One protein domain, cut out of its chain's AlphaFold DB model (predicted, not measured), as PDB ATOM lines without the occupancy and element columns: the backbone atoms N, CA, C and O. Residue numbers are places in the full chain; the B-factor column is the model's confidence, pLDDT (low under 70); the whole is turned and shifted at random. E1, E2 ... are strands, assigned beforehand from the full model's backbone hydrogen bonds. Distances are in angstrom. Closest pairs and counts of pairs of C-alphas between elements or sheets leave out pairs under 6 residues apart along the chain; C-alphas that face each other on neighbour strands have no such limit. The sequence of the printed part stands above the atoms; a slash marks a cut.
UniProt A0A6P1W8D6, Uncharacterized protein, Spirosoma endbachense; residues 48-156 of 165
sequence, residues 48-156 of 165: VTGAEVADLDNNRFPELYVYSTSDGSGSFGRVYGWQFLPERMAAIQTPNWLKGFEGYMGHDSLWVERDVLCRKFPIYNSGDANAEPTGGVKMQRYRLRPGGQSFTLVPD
ATOM      1  N   VAL A  48     -30.068 -29.334  -6.168       97.25
ATOM      2  CA  VAL A  48     -31.007 -28.812  -5.168       97.25
ATOM      3  C   VAL A  48     -30.392 -27.576  -4.524       97.25
ATOM      4  O   VAL A  48     -29.298 -27.649  -3.964       97.25
ATOM      5  N   THR A  49     -31.091 -26.452  -4.627       96.31
ATOM      6  CA  THR A  49     -30.620 -25.139  -4.165       96.31
ATOM      7  C   THR A  49     -31.319 -24.674  -2.894       96.31
ATOM      8  O   THR A  49     -30.792 -23.821  -2.187       96.31
ATOM      9  N   GLY A  50     -32.479 -25.246  -2.575       97.81
ATOM     10  CA  GLY A  50     -33.236 -24.896  -1.382       97.81
ATOM     11  C   GLY A  50     -34.484 -25.750  -1.210       97.81
ATOM     12  O   GLY A  50     -34.886 -26.495  -2.108       97.81
ATOM     13  N   ALA A  51     -35.092 -25.646  -0.037       98.56
ATOM     14  CA  ALA A  51     -36.388 -26.227   0.260       98.56
ATOM     15  C   ALA A  51     -37.091 -25.386   1.326       98.56
ATOM     16  O   ALA A  51     -36.441 -24.891   2.246       98.56
ATOM     17  N   GLU A  52     -38.408 -25.276   1.223       98.75
ATOM     18  CA  GLU A  52     -39.253 -24.527   2.149       98.75
ATOM     19  C   GLU A  52     -40.529 -25.306   2.460       98.75
ATOM     20  O   GLU A  52     -41.002 -26.107   1.653       98.75
ATOM     21  N   VAL A  53     -41.079 -25.076   3.652       98.56
ATOM     22  CA  VAL A  53     -42.368 -25.627   4.070       98.56
ATOM     23  C   VAL A  53     -43.353 -24.485   4.278       98.56
ATOM     24  O   VAL A  53     -43.021 -23.497   4.933       98.56
ATOM     25  N   ALA A  54     -44.546 -24.612   3.706       98.19
ATOM     26  CA  ALA A  54     -45.542 -23.549   3.658       98.19
ATOM     27  C   ALA A  54     -46.976 -24.099   3.722       98.19
ATOM     28  O   ALA A  54     -47.181 -25.291   3.937       98.19
ATOM     29  N   ASP A  55     -47.947 -23.199   3.579       98.19
ATOM     30  CA  ASP A  55     -49.389 -23.460   3.509       98.19
ATOM     31  C   ASP A  55     -49.996 -22.427   2.544       98.19
ATOM     32  O   ASP A  55     -50.552 -21.410   2.962       98.19
ATOM     33  N   LEU A  56     -49.747 -22.600   1.240       98.25
ATOM     34  CA  LEU A  56     -50.126 -21.631   0.211       98.25
ATOM     35  C   LEU A  56     -51.635 -21.638  -0.068       98.25
ATOM     36  O   LEU A  56     -52.170 -20.626  -0.526       98.25
ATOM     37  N   ASP A  57     -52.335 -22.754   0.164       97.00
ATOM     38  CA  ASP A  57     -53.798 -22.811   0.037       97.00
ATOM     39  C   ASP A  57     -54.555 -22.466   1.340       97.00
ATOM     40  O   ASP A  57     -55.787 -22.380   1.326       97.00
ATOM     41  N   ASN A  58     -53.834 -22.180   2.432       96.56
ATOM     42  CA  ASN A  58     -54.359 -21.837   3.759       96.56
ATOM     43  C   ASN A  58     -55.255 -22.933   4.378       96.56
ATOM     44  O   ASN A  58     -56.197 -22.636   5.127       96.56
ATOM     45  N   ASN A  59     -54.991 -24.208   4.083       95.81
ATOM     46  CA  ASN A  59     -55.739 -25.341   4.630       95.81
ATOM     47  C   ASN A  59     -55.198 -25.842   5.992       95.81
ATOM     48  O   ASN A  59     -55.821 -26.714   6.614       95.81
ATOM     49  N   ARG A  60     -54.101 -25.252   6.500       96.50
ATOM     50  CA  ARG A  60     -53.379 -25.582   7.751       96.50
ATOM     51  C   ARG A  60     -52.565 -26.874   7.717       96.50
ATOM     52  O   ARG A  60     -52.035 -27.292   8.756       96.50
ATOM     53  N   PHE A  61     -52.448 -27.508   6.561       97.31
ATOM     54  CA  PHE A  61     -51.603 -28.670   6.339       97.31
ATOM     55  C   PHE A  61     -50.358 -28.280   5.548       97.31
ATOM     56  O   PHE A  61     -50.451 -27.515   4.596       97.31
ATOM     57  N   PRO A  62     -49.183 -28.818   5.913       98.38
ATOM     58  CA  PRO A  62     -47.947 -28.389   5.289       98.38
ATOM     59  C   PRO A  62     -47.828 -28.856   3.843       98.38
ATOM     60  O   PRO A  62     -48.120 -30.005   3.492       98.38
ATOM     61  N   GLU A  63     -47.258 -27.972   3.048       98.62
ATOM     62  CA  GLU A  63     -46.734 -28.215   1.718       98.62
ATOM     63  C   GLU A  63     -45.209 -28.134   1.783       98.62
ATOM     64  O   GLU A  63     -44.659 -27.208   2.377       98.62
ATOM     65  N   LEU A  64     -44.508 -29.090   1.177       98.81
ATOM     66  CA  LEU A  64     -43.058 -29.027   0.995       98.81
ATOM     67  C   LEU A  64     -42.753 -28.608  -0.437       98.81
ATOM     68  O   LEU A  64     -43.181 -29.292  -1.368       98.81
ATOM     69  N   TYR A  65     -41.946 -27.565  -0.599       98.75
ATOM     70  CA  TYR A  65     -41.402 -27.122  -1.877       98.75
ATOM     71  C   TYR A  65     -39.892 -27.325  -1.898       98.75
ATOM     72  O   TYR A  65     -39.192 -26.885  -0.993       98.75
ATOM     73  N   VAL A  66     -39.380 -27.992  -2.929       98.62
ATOM     74  CA  VAL A  66     -37.941 -28.190  -3.151       98.62
ATOM     75  C   VAL A  66     -37.551 -27.539  -4.469       98.62
ATOM     76  O   VAL A  66     -38.200 -27.758  -5.495       98.62
ATOM     77  N   TYR A  67     -36.483 -26.750  -4.437       98.06
ATOM     78  CA  TYR A  67     -35.973 -25.993  -5.572       98.06
ATOM     79  C   TYR A  67     -34.714 -26.627  -6.133       98.06
ATOM     80  O   TYR A  67     -33.868 -27.137  -5.395       98.06
ATOM     81  N   SER A  68     -34.576 -26.557  -7.451       96.88
ATOM     82  CA  SER A  68     -33.343 -26.950  -8.125       96.88
ATOM     83  C   SER A  68     -33.054 -26.066  -9.326       96.88
ATOM     84  O   SER A  68     -33.951 -25.388  -9.830       96.88
ATOM     85  N   THR A  69     -31.811 -26.104  -9.791       95.25
ATOM     86  CA  THR A  69     -31.353 -25.403 -10.993       95.25
ATOM     87  C   THR A  69     -30.667 -26.377 -11.940       95.25
ATOM     88  O   THR A  69     -29.848 -27.181 -11.492       95.25
ATOM     89  N   SER A  70     -30.960 -26.293 -13.243       93.06
ATOM     90  CA  SER A  70     -30.296 -27.134 -14.256       93.06
ATOM     91  C   SER A  70     -28.786 -26.931 -14.285       93.06
ATOM     92  O   SER A  70     -28.315 -25.802 -14.148       93.06
ATOM     93  N   ASP A  71     -28.058 -27.986 -14.637       85.62
ATOM     94  CA  ASP A  71     -26.642 -27.892 -14.978       85.62
ATOM     95  C   ASP A  71     -26.484 -27.115 -16.305       85.62
ATOM     96  O   ASP A  71     -26.971 -27.541 -17.354       85.62
ATOM     97  N   GLY A  72     -25.860 -25.936 -16.261       88.75
ATOM     98  CA  GLY A  72     -25.643 -25.066 -17.423       88.75
ATOM     99  C   GLY A  72     -25.595 -23.584 -17.047       88.75
ATOM    100  O   GLY A  72     -26.013 -23.201 -15.960       88.75
ATOM    101  N   SER A  73     -25.113 -22.730 -17.954       89.12
ATOM    102  CA  SER A  73     -24.924 -21.294 -17.680       89.12
ATOM    103  C   SER A  73     -26.222 -20.513 -17.460       89.12
ATOM    104  O   SER A  73     -26.169 -19.414 -16.916       89.12
ATOM    105  N   GLY A  74     -27.364 -21.057 -17.891       91.88
ATOM    106  CA  GLY A  74     -28.681 -20.468 -17.654       91.88
ATOM    107  C   GLY A  74     -29.276 -20.807 -16.287       91.88
ATOM    108  O   GLY A  74     -30.196 -20.128 -15.863       91.88
ATOM    109  N   SER A  75     -28.793 -21.839 -15.578       93.44
ATOM    110  CA  SER A  75     -29.273 -22.206 -14.229       93.44
ATOM    111  C   SER A  75     -30.806 -22.188 -14.070       93.44
ATOM    112  O   SER A  75     -31.334 -21.627 -13.112       93.44
ATOM    113  N   PHE A  76     -31.538 -22.771 -15.026       96.12
ATOM    114  CA  PHE A  76     -33.001 -22.721 -15.065       96.12
ATOM    115  C   PHE A  76     -33.608 -23.346 -13.811       96.12
ATOM    116  O   PHE A  76     -33.386 -24.533 -13.534       96.12
ATOM    117  N   GLY A  77     -34.402 -22.556 -13.096       96.31
ATOM    118  CA  GLY A  77     -35.079 -22.969 -11.878       96.31
ATOM    119  C   GLY A  77     -36.190 -23.981 -12.130       96.31
ATOM    120  O   GLY A  77     -36.865 -23.970 -13.162       96.31
ATOM    121  N   ARG A  78     -36.408 -24.849 -11.145       96.50
ATOM    122  CA  ARG A  78     -37.533 -25.787 -11.062       96.50
ATOM    123  C   ARG A  78     -38.048 -25.842  -9.634       96.50
ATOM    124  O   ARG A  78     -37.273 -25.693  -8.689       96.50
ATOM    125  N   VAL A  79     -39.337 -26.134  -9.493       97.94
ATOM    126  CA  VAL A  79     -39.971 -26.454  -8.213       97.94
ATOM    127  C   VAL A  79     -40.621 -27.832  -8.271       97.94
ATOM    128  O   VAL A  79     -41.331 -28.167  -9.222       97.94
ATOM    129  N   TYR A  80     -40.393 -28.603  -7.214       98.25
ATOM    130  CA  TYR A  80     -41.088 -29.843  -6.891       98.25
ATOM    131  C   TYR A  80     -41.902 -29.611  -5.624       98.25
ATOM    132  O   TYR A  80     -41.399 -28.980  -4.694       98.25
ATOM    133  N   GLY A  81     -43.145 -30.087  -5.585       98.44
ATOM    134  CA  GLY A  81     -44.049 -29.818  -4.470       98.44
ATOM    135  C   GLY A  81     -44.821 -31.049  -4.008       98.44
ATOM    136  O   GLY A  81     -45.202 -31.888  -4.826       98.44
ATOM    137  N   TRP A  82     -45.095 -31.123  -2.706       98.62
ATOM    138  CA  TRP A  82     -45.957 -32.146  -2.105       98.62
ATOM    139  C   TRP A  82     -46.834 -31.553  -1.005       98.62
ATOM    140  O   TRP A  82     -46.319 -30.919  -0.090       98.62
ATOM    141  N   GLN A  83     -48.137 -31.830  -1.057       98.38
ATOM    142  CA  GLN A  83     -49.083 -31.577   0.028       98.38
ATOM    143  C   GLN A  83     -49.082 -32.765   0.998       98.38
ATOM    144  O   GLN A  83     -49.252 -33.913   0.571       98.38
ATOM    145  N   PHE A  84     -48.979 -32.500   2.301       97.94
ATOM    146  CA  PHE A  84     -49.068 -33.512   3.356       97.94
ATOM    147  C   PHE A  84     -50.362 -33.351   4.147       97.94
ATOM    148  O   PHE A  84     -50.455 -32.528   5.049       97.94
ATOM    149  N   LEU A  85     -51.361 -34.169   3.828       95.00
ATOM    150  CA  LEU A  85     -52.644 -34.228   4.527       95.00
ATOM    151  C   LEU A  85     -52.585 -35.263   5.669       95.00
ATOM    152  O   LEU A  85     -51.669 -36.086   5.705       95.00
ATOM    153  N   PRO A  86     -53.571 -35.293   6.589       89.88
ATOM    154  CA  PRO A  86     -53.571 -36.230   7.717       89.88
ATOM    155  C   PRO A  86     -53.446 -37.707   7.338       89.88
ATOM    156  O   PRO A  86     -52.838 -38.467   8.089       89.88
ATOM    157  N   GLU A  87     -54.035 -38.097   6.207       89.06
ATOM    158  CA  GLU A  87     -54.162 -39.497   5.781       89.06
ATOM    159  C   GLU A  87     -53.377 -39.820   4.506       89.06
ATOM    160  O   GLU A  87     -53.225 -40.988   4.156       89.06
ATOM    161  N   ARG A  88     -52.887 -38.807   3.782       93.38
ATOM    162  CA  ARG A  88     -52.168 -39.025   2.522       93.38
ATOM    163  C   ARG A  88     -51.200 -37.901   2.189       93.38
ATOM    164  O   ARG A  88     -51.352 -36.770   2.635       93.38
ATOM    165  N   MET A  89     -50.276 -38.214   1.294       96.25
ATOM    166  CA  MET A  89     -49.460 -37.238   0.583       96.25
ATOM    167  C   MET A  89     -49.955 -37.125  -0.862       96.25
ATOM    168  O   MET A  89     -50.313 -38.136  -1.467       96.25
ATOM    169  N   ALA A  90     -49.951 -35.919  -1.425       97.00
ATOM    170  CA  ALA A  90     -50.241 -35.685  -2.837       97.00
ATOM    171  C   ALA A  90     -49.114 -34.873  -3.483       97.00
ATOM    172  O   ALA A  90     -48.667 -33.878  -2.920       97.00
ATOM    173  N   ALA A  91     -48.655 -35.288  -4.667       97.69
ATOM    174  CA  ALA A  91     -47.749 -34.466  -5.463       97.69
ATOM    175  C   ALA A  91     -48.487 -33.217  -5.963       97.69
ATOM    176  O   ALA A  91     -49.643 -33.304  -6.382       97.69
ATOM    177  N   ILE A  92     -47.806 -32.077  -5.929       98.62
ATOM    178  CA  ILE A  92     -48.311 -30.814  -6.458       98.62
ATOM    179  C   ILE A  92     -47.922 -30.726  -7.933       98.62
ATOM    180  O   ILE A  92     -46.749 -30.864  -8.280       98.62
ATOM    181  N   GLN A  93     -48.893 -30.483  -8.810       98.06
ATOM    182  CA  GLN A  93     -48.626 -30.185 -10.211       98.06
ATOM    183  C   GLN A  93     -47.974 -28.800 -10.321       98.06
ATOM    184  O   GLN A  93     -48.568 -27.792  -9.934       98.06
ATOM    185  N   THR A  94     -46.751 -28.748 -10.851       95.44
ATOM    186  CA  THR A  94     -45.977 -27.508 -10.975       95.44
ATOM    187  C   THR A  94     -45.899 -27.029 -12.431       95.44
ATOM    188  O   THR A  94     -45.903 -27.839 -13.364       95.44
ATOM    189  N   PRO A  95     -45.877 -25.707 -12.667       91.25
ATOM    190  CA  PRO A  95     -45.770 -25.144 -14.010       91.25
ATOM    191  C   PRO A  95     -44.413 -25.452 -14.659       91.25
ATOM    192  O   PRO A  95     -43.364 -25.344 -14.028       91.25
ATOM    193  N   ASN A  96     -44.425 -25.746 -15.963       89.75
ATOM    194  CA  ASN A  96     -43.198 -25.798 -16.754       89.75
ATOM    195  C   ASN A  96     -42.777 -24.379 -17.154       89.75
ATOM    196  O   ASN A  96     -43.372 -23.764 -18.037       89.75
ATOM    197  N   TRP A  97     -41.731 -23.879 -16.506       91.81
ATOM    198  CA  TRP A  97     -41.225 -22.521 -16.684       91.81
ATOM    199  C   TRP A  97     -40.324 -22.300 -17.892       91.81
ATOM    200  O   TRP A  97     -40.007 -21.151 -18.183       91.81
ATOM    201  N   LEU A  98     -39.930 -23.357 -18.612       84.56
ATOM    202  CA  LEU A  98     -39.093 -23.231 -19.814       84.56
ATOM    203  C   LEU A  98     -39.787 -22.464 -20.945       84.56
ATOM    204  O   LEU A  98     -39.143 -22.067 -21.912       84.56
ATOM    205  N   LYS A  99     -41.104 -22.277 -20.847       76.94
ATOM    206  CA  LYS A  99     -41.923 -21.547 -21.810       76.94
ATOM    207  C   LYS A  99     -42.778 -20.531 -21.054       76.94
ATOM    208  O   LYS A  99     -43.207 -20.801 -19.935       76.94
ATOM    209  N   GLY A 100     -43.052 -19.382 -21.672       79.75
ATOM    210  CA  GLY A 100     -44.059 -18.435 -21.172       79.75
ATOM    211  C   GLY A 100     -43.628 -16.974 -21.092       79.75
ATOM    212  O   GLY A 100     -44.495 -16.123 -20.924       79.75
ATOM    213  N   PHE A 101     -42.337 -16.666 -21.245       90.56
ATOM    214  CA  PHE A 101     -41.842 -15.288 -21.255       90.56
ATOM    215  C   PHE A 101     -40.794 -15.105 -22.353       90.56
ATOM    216  O   PHE A 101     -39.823 -15.857 -22.417       90.56
ATOM    217  N   GLU A 102     -41.004 -14.116 -23.218       93.56
ATOM    218  CA  GLU A 102     -39.998 -13.687 -24.189       93.56
ATOM    219  C   GLU A 102     -38.770 -13.132 -23.452       93.56
ATOM    220  O   GLU A 102     -38.907 -12.471 -22.421       93.56
ATOM    221  N   GLY A 103     -37.571 -13.468 -23.932       95.19
ATOM    222  CA  GLY A 103     -36.315 -13.074 -23.288       95.19
ATOM    223  C   GLY A 103     -35.981 -13.828 -21.995       95.19
ATOM    224  O   GLY A 103     -35.029 -13.465 -21.314       95.19
ATOM    225  N   TYR A 104     -36.724 -14.872 -21.613       96.44
ATOM    226  CA  TYR A 104     -36.369 -15.692 -20.452       96.44
ATOM    227  C   TYR A 104     -35.218 -16.662 -20.760       96.44
ATOM    228  O   TYR A 104     -35.307 -17.462 -21.690       96.44
ATOM    229  N   MET A 105     -34.167 -16.634 -19.932       95.69
ATOM    230  CA  MET A 105     -32.983 -17.499 -20.077       95.69
ATOM    231  C   MET A 105     -32.524 -18.151 -18.758       95.69
ATOM    232  O   MET A 105     -31.361 -18.522 -18.620       95.69
ATOM    233  N   GLY A 106     -33.433 -18.307 -17.792       96.00
ATOM    234  CA  GLY A 106     -33.143 -18.912 -16.488       96.00
ATOM    235  C   GLY A 106     -32.725 -17.888 -15.432       96.00
ATOM    236  O   GLY A 106     -33.269 -16.785 -15.390       96.00
ATOM    237  N   HIS A 107     -31.763 -18.251 -14.581       96.69
ATOM    238  CA  HIS A 107     -31.290 -17.477 -13.421       96.69
ATOM    239  C   HIS A 107     -32.398 -17.168 -12.414       96.69
ATOM    240  O   HIS A 107     -32.487 -16.079 -11.843       96.69
ATOM    241  N   ASP A 108     -33.271 -18.148 -12.218       97.25
ATOM    242  CA  ASP A 108     -34.400 -18.042 -11.314       97.25
ATOM    243  C   ASP A 108     -33.943 -18.001  -9.855       97.25
ATOM    244  O   ASP A 108     -33.207 -18.861  -9.376       97.25
ATOM    245  N   SER A 109     -34.468 -17.032  -9.117       97.31
ATOM    246  CA  SER A 109     -34.531 -17.047  -7.659       97.31
ATOM    247  C   SER A 109     -35.933 -17.484  -7.239       97.31
ATOM    248  O   SER A 109     -36.923 -16.935  -7.732       97.31
ATOM    249  N   LEU A 110     -36.016 -18.463  -6.339       98.25
ATOM    250  CA  LEU A 110     -37.261 -19.079  -5.878       98.25
ATOM    251  C   LEU A 110     -37.330 -19.012  -4.358       98.25
ATOM    252  O   LEU A 110     -36.329 -19.293  -3.701       98.25
ATOM    253  N   TRP A 111     -38.485 -18.621  -3.829       98.44
ATOM    254  CA  TRP A 111     -38.742 -18.638  -2.391       98.44
ATOM    255  C   TRP A 111     -40.239 -18.658  -2.084       98.44
ATOM    256  O   TRP A 111     -41.056 -18.361  -2.961       98.44
ATOM    257  N   VAL A 112     -40.612 -18.948  -0.841       98.25
ATOM    258  CA  VAL A 112     -41.961 -18.693  -0.326       98.25
ATOM    259  C   VAL A 112     -42.008 -17.364   0.425       98.25
ATOM    260  O   VAL A 112     -41.170 -17.047   1.264       98.25
ATOM    261  N   GLU A 113     -43.041 -16.571   0.152       96.69
ATOM    262  CA  GLU A 113     -43.402 -15.397   0.939       96.69
ATOM    263  C   GLU A 113     -44.858 -15.527   1.394       96.69
ATOM    264  O   GLU A 113     -45.785 -15.365   0.599       96.69
ATOM    265  N   ARG A 114     -45.058 -15.784   2.694       92.50
ATOM    266  CA  ARG A 114     -46.377 -16.068   3.292       92.50
ATOM    267  C   ARG A 114     -47.053 -17.272   2.615       92.50
ATOM    268  O   ARG A 114     -46.524 -18.373   2.688       92.50
ATOM    269  N   ASP A 115     -48.201 -17.054   1.983       95.50
ATOM    270  CA  ASP A 115     -49.031 -18.025   1.268       95.50
ATOM    271  C   ASP A 115     -48.775 -18.002  -0.252       95.50
ATOM    272  O   ASP A 115     -49.603 -18.450  -1.045       95.50
ATOM    273  N   VAL A 116     -47.628 -17.464  -0.691       97.56
ATOM    274  CA  VAL A 116     -47.281 -17.361  -2.113       97.56
ATOM    275  C   VAL A 116     -45.883 -17.896  -2.409       97.56
ATOM    276  O   VAL A 116     -44.907 -17.505  -1.774       97.56
ATOM    277  N   LEU A 117     -45.768 -18.724  -3.451       98.50
ATOM    278  CA  LEU A 117     -44.479 -19.073  -4.042       98.50
ATOM    279  C   LEU A 117     -44.064 -17.993  -5.041       98.50
ATOM    280  O   LEU A 117     -44.780 -17.681  -5.997       98.50
ATOM    281  N   CYS A 118     -42.886 -17.434  -4.822       98.31
ATOM    282  CA  CYS A 118     -42.308 -16.360  -5.602       98.31
ATOM    283  C   CYS A 118     -41.206 -16.889  -6.519       98.31
ATOM    284  O   CYS A 118     -40.403 -17.748  -6.153       98.31
ATOM    285  N   ARG A 119     -41.170 -16.332  -7.727       97.81
ATOM    286  CA  ARG A 119     -40.165 -16.604  -8.745       97.81
ATOM    287  C   ARG A 119     -39.704 -15.290  -9.356       97.81
ATOM    288  O   ARG A 119     -40.520 -14.537  -9.885       97.81
ATOM    289  N   LYS A 120     -38.401 -15.040  -9.332       97.69
ATOM    290  CA  LYS A 120     -37.774 -13.846  -9.912       97.69
ATOM    291  C   LYS A 120     -36.687 -14.251 -10.890       97.69
ATOM    292  O   LYS A 120     -35.879 -15.103 -10.551       97.69
ATOM    293  N   PHE A 121     -36.645 -13.634 -12.063       97.69
ATOM    294  CA  PHE A 121     -35.622 -13.909 -13.074       97.69
ATOM    295  C   PHE A 121     -35.373 -12.678 -13.958       97.69
ATOM    296  O   PHE A 121     -36.288 -11.868 -14.150       97.69
ATOM    297  N   PRO A 122     -34.151 -12.503 -14.485       97.88
ATOM    298  CA  PRO A 122     -33.853 -11.458 -15.458       97.88
ATOM    299  C   PRO A 122     -34.522 -11.722 -16.816       97.88
ATOM    300  O   PRO A 122     -34.755 -12.871 -17.199       97.88
ATOM    301  N   ILE A 123     -34.802 -10.646 -17.550       97.81
ATOM    302  CA  ILE A 123     -35.230 -10.682 -18.953       97.81
ATOM    303  C   ILE A 123     -34.076 -10.193 -19.827       97.81
ATOM    304  O   ILE A 123     -33.427  -9.199 -19.503       97.81
ATOM    305  N   TYR A 124     -33.844 -10.894 -20.930       97.56
ATOM    306  CA  TYR A 124     -32.791 -10.615 -21.896       97.56
ATOM    307  C   TYR A 124     -33.389 -10.003 -23.164       97.56
ATOM    308  O   TYR A 124     -34.341 -10.539 -23.737       97.56
ATOM    309  N   ASN A 125     -32.815  -8.891 -23.606       97.62
ATOM    310  CA  ASN A 125     -33.080  -8.288 -24.904       97.62
ATOM    311  C   ASN A 125     -32.228  -8.948 -25.996       97.62
ATOM    312  O   ASN A 125     -31.254  -9.657 -25.731       97.62
ATOM    313  N   SER A 126     -32.578  -8.691 -27.258       96.50
ATOM    314  CA  SER A 126     -31.770  -9.145 -28.392       96.50
ATOM    315  C   SER A 126     -30.350  -8.573 -28.311       96.50
ATOM    316  O   SER A 126     -30.174  -7.358 -28.262       96.50
ATOM    317  N   GLY A 127     -29.350  -9.456 -28.323       95.88
ATOM    318  CA  GLY A 127     -27.933  -9.097 -28.237       95.88
ATOM    319  C   GLY A 127     -27.343  -9.118 -26.825       95.88
ATOM    320  O   GLY A 127     -26.123  -9.015 -26.708       95.88
ATOM    321  N   ASP A 128     -28.153  -9.306 -25.778       97.56
ATOM    322  CA  ASP A 128     -27.638  -9.432 -24.412       97.56
ATOM    323  C   ASP A 128     -26.757 -10.684 -24.264       97.56
ATOM    324  O   ASP A 128     -27.079 -11.778 -24.743       97.56
ATOM    325  N   ALA A 129     -25.648 -10.540 -23.538       94.81
ATOM    326  CA  ALA A 129     -24.850 -11.674 -23.091       94.81
ATOM    327  C   ALA A 129     -25.513 -12.351 -21.879       94.81
ATOM    328  O   ALA A 129     -26.158 -11.699 -21.065       94.81
ATOM    329  N   ASN A 130     -25.271 -13.654 -21.683       91.88
ATOM    330  CA  ASN A 130     -25.842 -14.421 -20.559       91.88
ATOM    331  C   ASN A 130     -25.489 -13.859 -19.164       91.88
ATOM    332  O   ASN A 130     -26.165 -14.180 -18.196       91.88
ATOM    333  N   ALA A 131     -24.414 -13.077 -19.037       93.00
ATOM    334  CA  ALA A 131     -24.013 -12.454 -17.774       93.00
ATOM    335  C   ALA A 131     -24.566 -11.026 -17.589       93.00
ATOM    336  O   ALA A 131     -24.488 -10.492 -16.486       93.00
ATOM    337  N   GLU A 132     -25.113 -10.411 -18.642       95.38
ATOM    338  CA  GLU A 132     -25.449  -8.981 -18.688       95.38
ATOM    339  C   GLU A 132     -26.864  -8.752 -19.262       95.38
ATOM    340  O   GLU A 132     -27.014  -8.175 -20.338       95.38
ATOM    341  N   PRO A 133     -27.925  -9.213 -18.572       96.81
ATOM    342  CA  PRO A 133     -29.298  -8.944 -18.989       96.81
ATOM    343  C   PRO A 133     -29.654  -7.460 -18.839       96.81
ATOM    344  O   PRO A 133     -29.436  -6.858 -17.785       96.81
ATOM    345  N   THR A 134     -30.294  -6.889 -19.860       97.81
ATOM    346  CA  THR A 134     -30.718  -5.480 -19.893       97.81
ATOM    347  C   THR A 134     -32.238  -5.295 -19.951       97.81
ATOM    348  O   THR A 134     -32.731  -4.182 -19.775       97.81
ATOM    349  N   GLY A 135     -33.014  -6.369 -20.121       97.19
ATOM    350  CA  GLY A 135     -34.484  -6.343 -20.189       97.19
ATOM    351  C   GLY A 135     -35.191  -6.159 -18.839       97.19
ATOM    352  O   GLY A 135     -36.418  -6.229 -18.757       97.19
ATOM    353  N   GLY A 136     -34.434  -5.925 -17.766       97.56
ATOM    354  CA  GLY A 136     -34.951  -5.790 -16.410       97.56
ATOM    355  C   GLY A 136     -35.225  -7.139 -15.749       97.56
ATOM    356  O   GLY A 136     -34.610  -8.156 -16.066       97.56
ATOM    357  N   VAL A 137     -36.131  -7.143 -14.771       97.25
ATOM    358  CA  VAL A 137     -36.417  -8.321 -13.949       97.25
ATOM    359  C   VAL A 137     -37.911  -8.591 -13.904       97.25
ATOM    360  O   VAL A 137     -38.707  -7.700 -13.608       97.25
ATOM    361  N   LYS A 138     -38.290  -9.848 -14.129       97.19
ATOM    362  CA  LYS A 138     -39.658 -10.323 -13.962       97.19
ATOM    363  C   LYS A 138     -39.826 -10.957 -12.586       97.19
ATOM    364  O   LYS A 138     -39.011 -11.770 -12.158       97.19
ATOM    365  N   MET A 139     -40.919 -10.602 -11.917       96.81
ATOM    366  CA  MET A 139     -41.435 -11.300 -10.743       96.81
ATOM    367  C   MET A 139     -42.734 -12.005 -11.131       96.81
ATOM    368  O   MET A 139     -43.635 -11.374 -11.686       96.81
ATOM    369  N   GLN A 140     -42.839 -13.292 -10.820       95.88
ATOM    370  CA  GLN A 140     -44.058 -14.076 -10.950       95.88
ATOM    371  C   GLN A 140     -44.399 -14.711  -9.602       95.88
ATOM    372  O   GLN A 140     -43.540 -15.261  -8.916       95.88
ATOM    373  N   ARG A 141     -45.674 -14.620  -9.232       97.12
ATOM    374  CA  ARG A 141     -46.238 -15.171  -7.998       97.12
ATOM    375  C   ARG A 141     -47.132 -16.359  -8.334       97.12
ATOM    376  O   ARG A 141     -47.759 -16.360  -9.399       97.12
ATOM    377  N   TYR A 142     -47.177 -17.345  -7.446       97.56
ATOM    378  CA  TYR A 142     -47.972 -18.560  -7.588       97.56
ATOM    379  C   TYR A 142     -48.701 -18.890  -6.288       97.56
ATOM    380  O   TYR A 142     -48.119 -18.804  -5.208       97.56
ATOM    381  N   ARG A 143     -49.953 -19.327  -6.413       97.06
ATOM    382  CA  ARG A 143     -50.743 -19.893  -5.313       97.06
ATOM    383  C   ARG A 143     -51.041 -21.355  -5.586       97.06
ATOM    384  O   ARG A 143     -51.114 -21.770  -6.748       97.06
ATOM    385  N   LEU A 144     -51.257 -22.121  -4.525       97.94
ATOM    386  CA  LEU A 144     -51.750 -23.482  -4.649       97.94
ATOM    387  C   LEU A 144     -53.272 -23.467  -4.829       97.94
ATOM    388  O   LEU A 144     -53.991 -22.785  -4.102       97.94
ATOM    389  N   ARG A 145     -53.773 -24.198  -5.829       97.12
ATOM    390  CA  ARG A 145     -55.210 -24.412  -6.023       97.12
ATOM    391  C   ARG A 145     -55.567 -25.888  -5.868       97.12
ATOM    392  O   ARG A 145     -55.077 -26.699  -6.661       97.12
ATOM    393  N   PRO A 146     -56.448 -26.241  -4.917       95.62
ATOM    394  CA  PRO A 146     -57.008 -27.579  -4.842       95.62
ATOM    395  C   PRO A 146     -58.017 -27.811  -5.978       95.62
ATOM    396  O   PRO A 146     -58.835 -26.950  -6.301       95.62
ATOM    397  N   GLY A 147     -57.972 -28.999  -6.577       91.31
ATOM    398  CA  GLY A 147     -58.900 -29.465  -7.607       91.31
ATOM    399  C   GLY A 147     -59.292 -30.915  -7.344       91.31
ATOM    400  O   GLY A 147     -58.608 -31.849  -7.774       91.31
ATOM    401  N   GLY A 148     -60.377 -31.119  -6.594       88.06
ATOM    402  CA  GLY A 148     -60.779 -32.443  -6.121       88.06
ATOM    403  C   GLY A 148     -59.705 -33.064  -5.223       88.06
ATOM    404  O   GLY A 148     -59.507 -32.631  -4.094       88.06
ATOM    405  N   GLN A 149     -59.005 -34.085  -5.728       89.19
ATOM    406  CA  GLN A 149     -57.910 -34.750  -5.005       89.19
ATOM    407  C   GLN A 149     -56.507 -34.250  -5.394       89.19
ATOM    408  O   GLN A 149     -55.530 -34.704  -4.795       89.19
ATOM    409  N   SER A 150     -56.414 -33.351  -6.379       94.94
ATOM    410  CA  SER A 150     -55.164 -32.800  -6.924       94.94
ATOM    411  C   SER A 150     -54.882 -31.381  -6.428       94.94
ATOM    412  O   SER A 150     -55.794 -30.699  -5.958       94.94
ATOM    413  N   PHE A 151     -53.627 -30.942  -6.542       98.12
ATOM    414  CA  PHE A 151     -53.156 -29.636  -6.085       98.12
ATOM    415  C   PHE A 151     -52.225 -29.034  -7.133       98.12
ATOM    416  O   PHE A 151     -51.164 -29.588  -7.396       98.12
ATOM    417  N   THR A 152     -52.573 -27.882  -7.697       98.38
ATOM    418  CA  THR A 152     -51.802 -27.278  -8.794       98.38
ATOM    419  C   THR A 152     -51.286 -25.902  -8.401       98.38
ATOM    420  O   THR A 152     -52.065 -25.061  -7.953       98.38
ATOM    421  N   LEU A 153     -49.993 -25.639  -8.609       97.69
ATOM    422  CA  LEU A 153     -49.462 -24.277  -8.555       97.69
ATOM    423  C   LEU A 153     -49.906 -23.512  -9.800       97.69
ATOM    424  O   LEU A 153     -49.549 -23.868 -10.924       97.69
ATOM    425  N   VAL A 154     -50.646 -22.427  -9.598       95.75
ATOM    426  CA  VAL A 154     -51.126 -21.565 -10.682       95.75
ATOM    427  C   VAL A 154     -50.610 -20.140 -10.502       95.75
ATOM    428  O   VAL A 154     -50.414 -19.715  -9.361       95.75
ATOM    429  N   PRO A 155     -50.384 -19.386 -11.595       94.62
ATOM    430  CA  PRO A 155     -50.048 -17.973 -11.499       94.62
ATOM    431  C   PRO A 155     -51.079 -17.219 -10.655       94.62
ATOM    432  O   PRO A 155     -52.286 -17.345 -10.878       94.62
ATOM    433  N   ASP A 156     -50.589 -16.430  -9.704       90.94
ATOM    434  CA  ASP A 156     -51.401 -15.486  -8.945       90.94
ATOM    435  C   ASP A 156     -51.786 -14.352  -9.902       90.94
ATOM    436  O   ASP A 156     -50.958 -13.518 -10.276       90.94
TER     437      ASP A 156
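Overview. This is residues 48 to 156 of the 165 residues of an uncharacterized protein of Spirosoma endbachense (UniProt A0A6P1W8D6). Picture one eight-stranded sheet, curled and folded back on itself into a long, flattened, nearly closed barrel: the leaf E1 E2 E3 faces the leaf E8 E7 E6 E5, with E4 as the hinge, and the edge strands E1 and E5 come near each other without pairing. The loop of residues 123 to 136 lies at one end of the long axis and the turn of residues 85 to 88 at the other. The printed part has 109 residues with eight named strands, E1 to E8 in chain order, and no named helix; the class is all strand. The mixed sheet runs E1 E2 E3 E4 E8 E7 E6 E5. By its radius of gyration of the C-alphas, 15.1 A, the whole is compact, yet its outline is a rod of 52 by 25 by 21 A.

Along the chain. Find C-alpha 48 at (-31.007, -28.812, -5.168), where E1 begins; it runs to residue 54. E2 follows at residues 63 to 69, 20.2 A from first to last C-alpha, then E3 at residues 77 to 84, 23.2 A, and E4 at residues 89 to 93. After a long link come E5, residues 109 to 113, and E6, residues 116 to 122, 19.8 A. E7, residues 137 to 147, is the longest strand at 31.5 A. E8 covers residues 150 to 155 and ends at C-alpha 155, at (-50.048, -17.973, -11.499).

Arrangement. Start at edge strand E1 and cross the strongly twisted sheet. E1 E2 E3 E4 is a meander, each strand the antiparallel neighbour of the one before: look for N 52 and O 65 at 2.8 A, N 66 and O 80 at 2.9 A, and N 90 and O 83 at 2.9 A. E4 and E8 are parallel at 35 degrees, with N 93 and O 151 2.8 A apart. E5 E6 E7 E8 is a second meander: look for N 145 and O 152 at 2.9 A, N 140 and O 119 at 2.8 A, and N 118 and O 111 at 2.8 A. E7 pairs in a staggered way, with E6 over residues 137 to 142 and with E8 over 142 to 147. Between the edge strands E1 and E5, the closest C-alphas, those of Glu 52 and Val 112, are 6.9 A apart. E1 and E7, for instance, are apart.

Size, cuts and confidence. The two C-alphas farthest apart, those of Glu 87 and Gly 127, are 52.6 A apart. The printed part has no cut. The long links are E4 to E5, residues 94 to 108, and E6 to E7, residues 123 to 136. The mean pLDDT of the printed part is 95.5, and no printed residue is under 70.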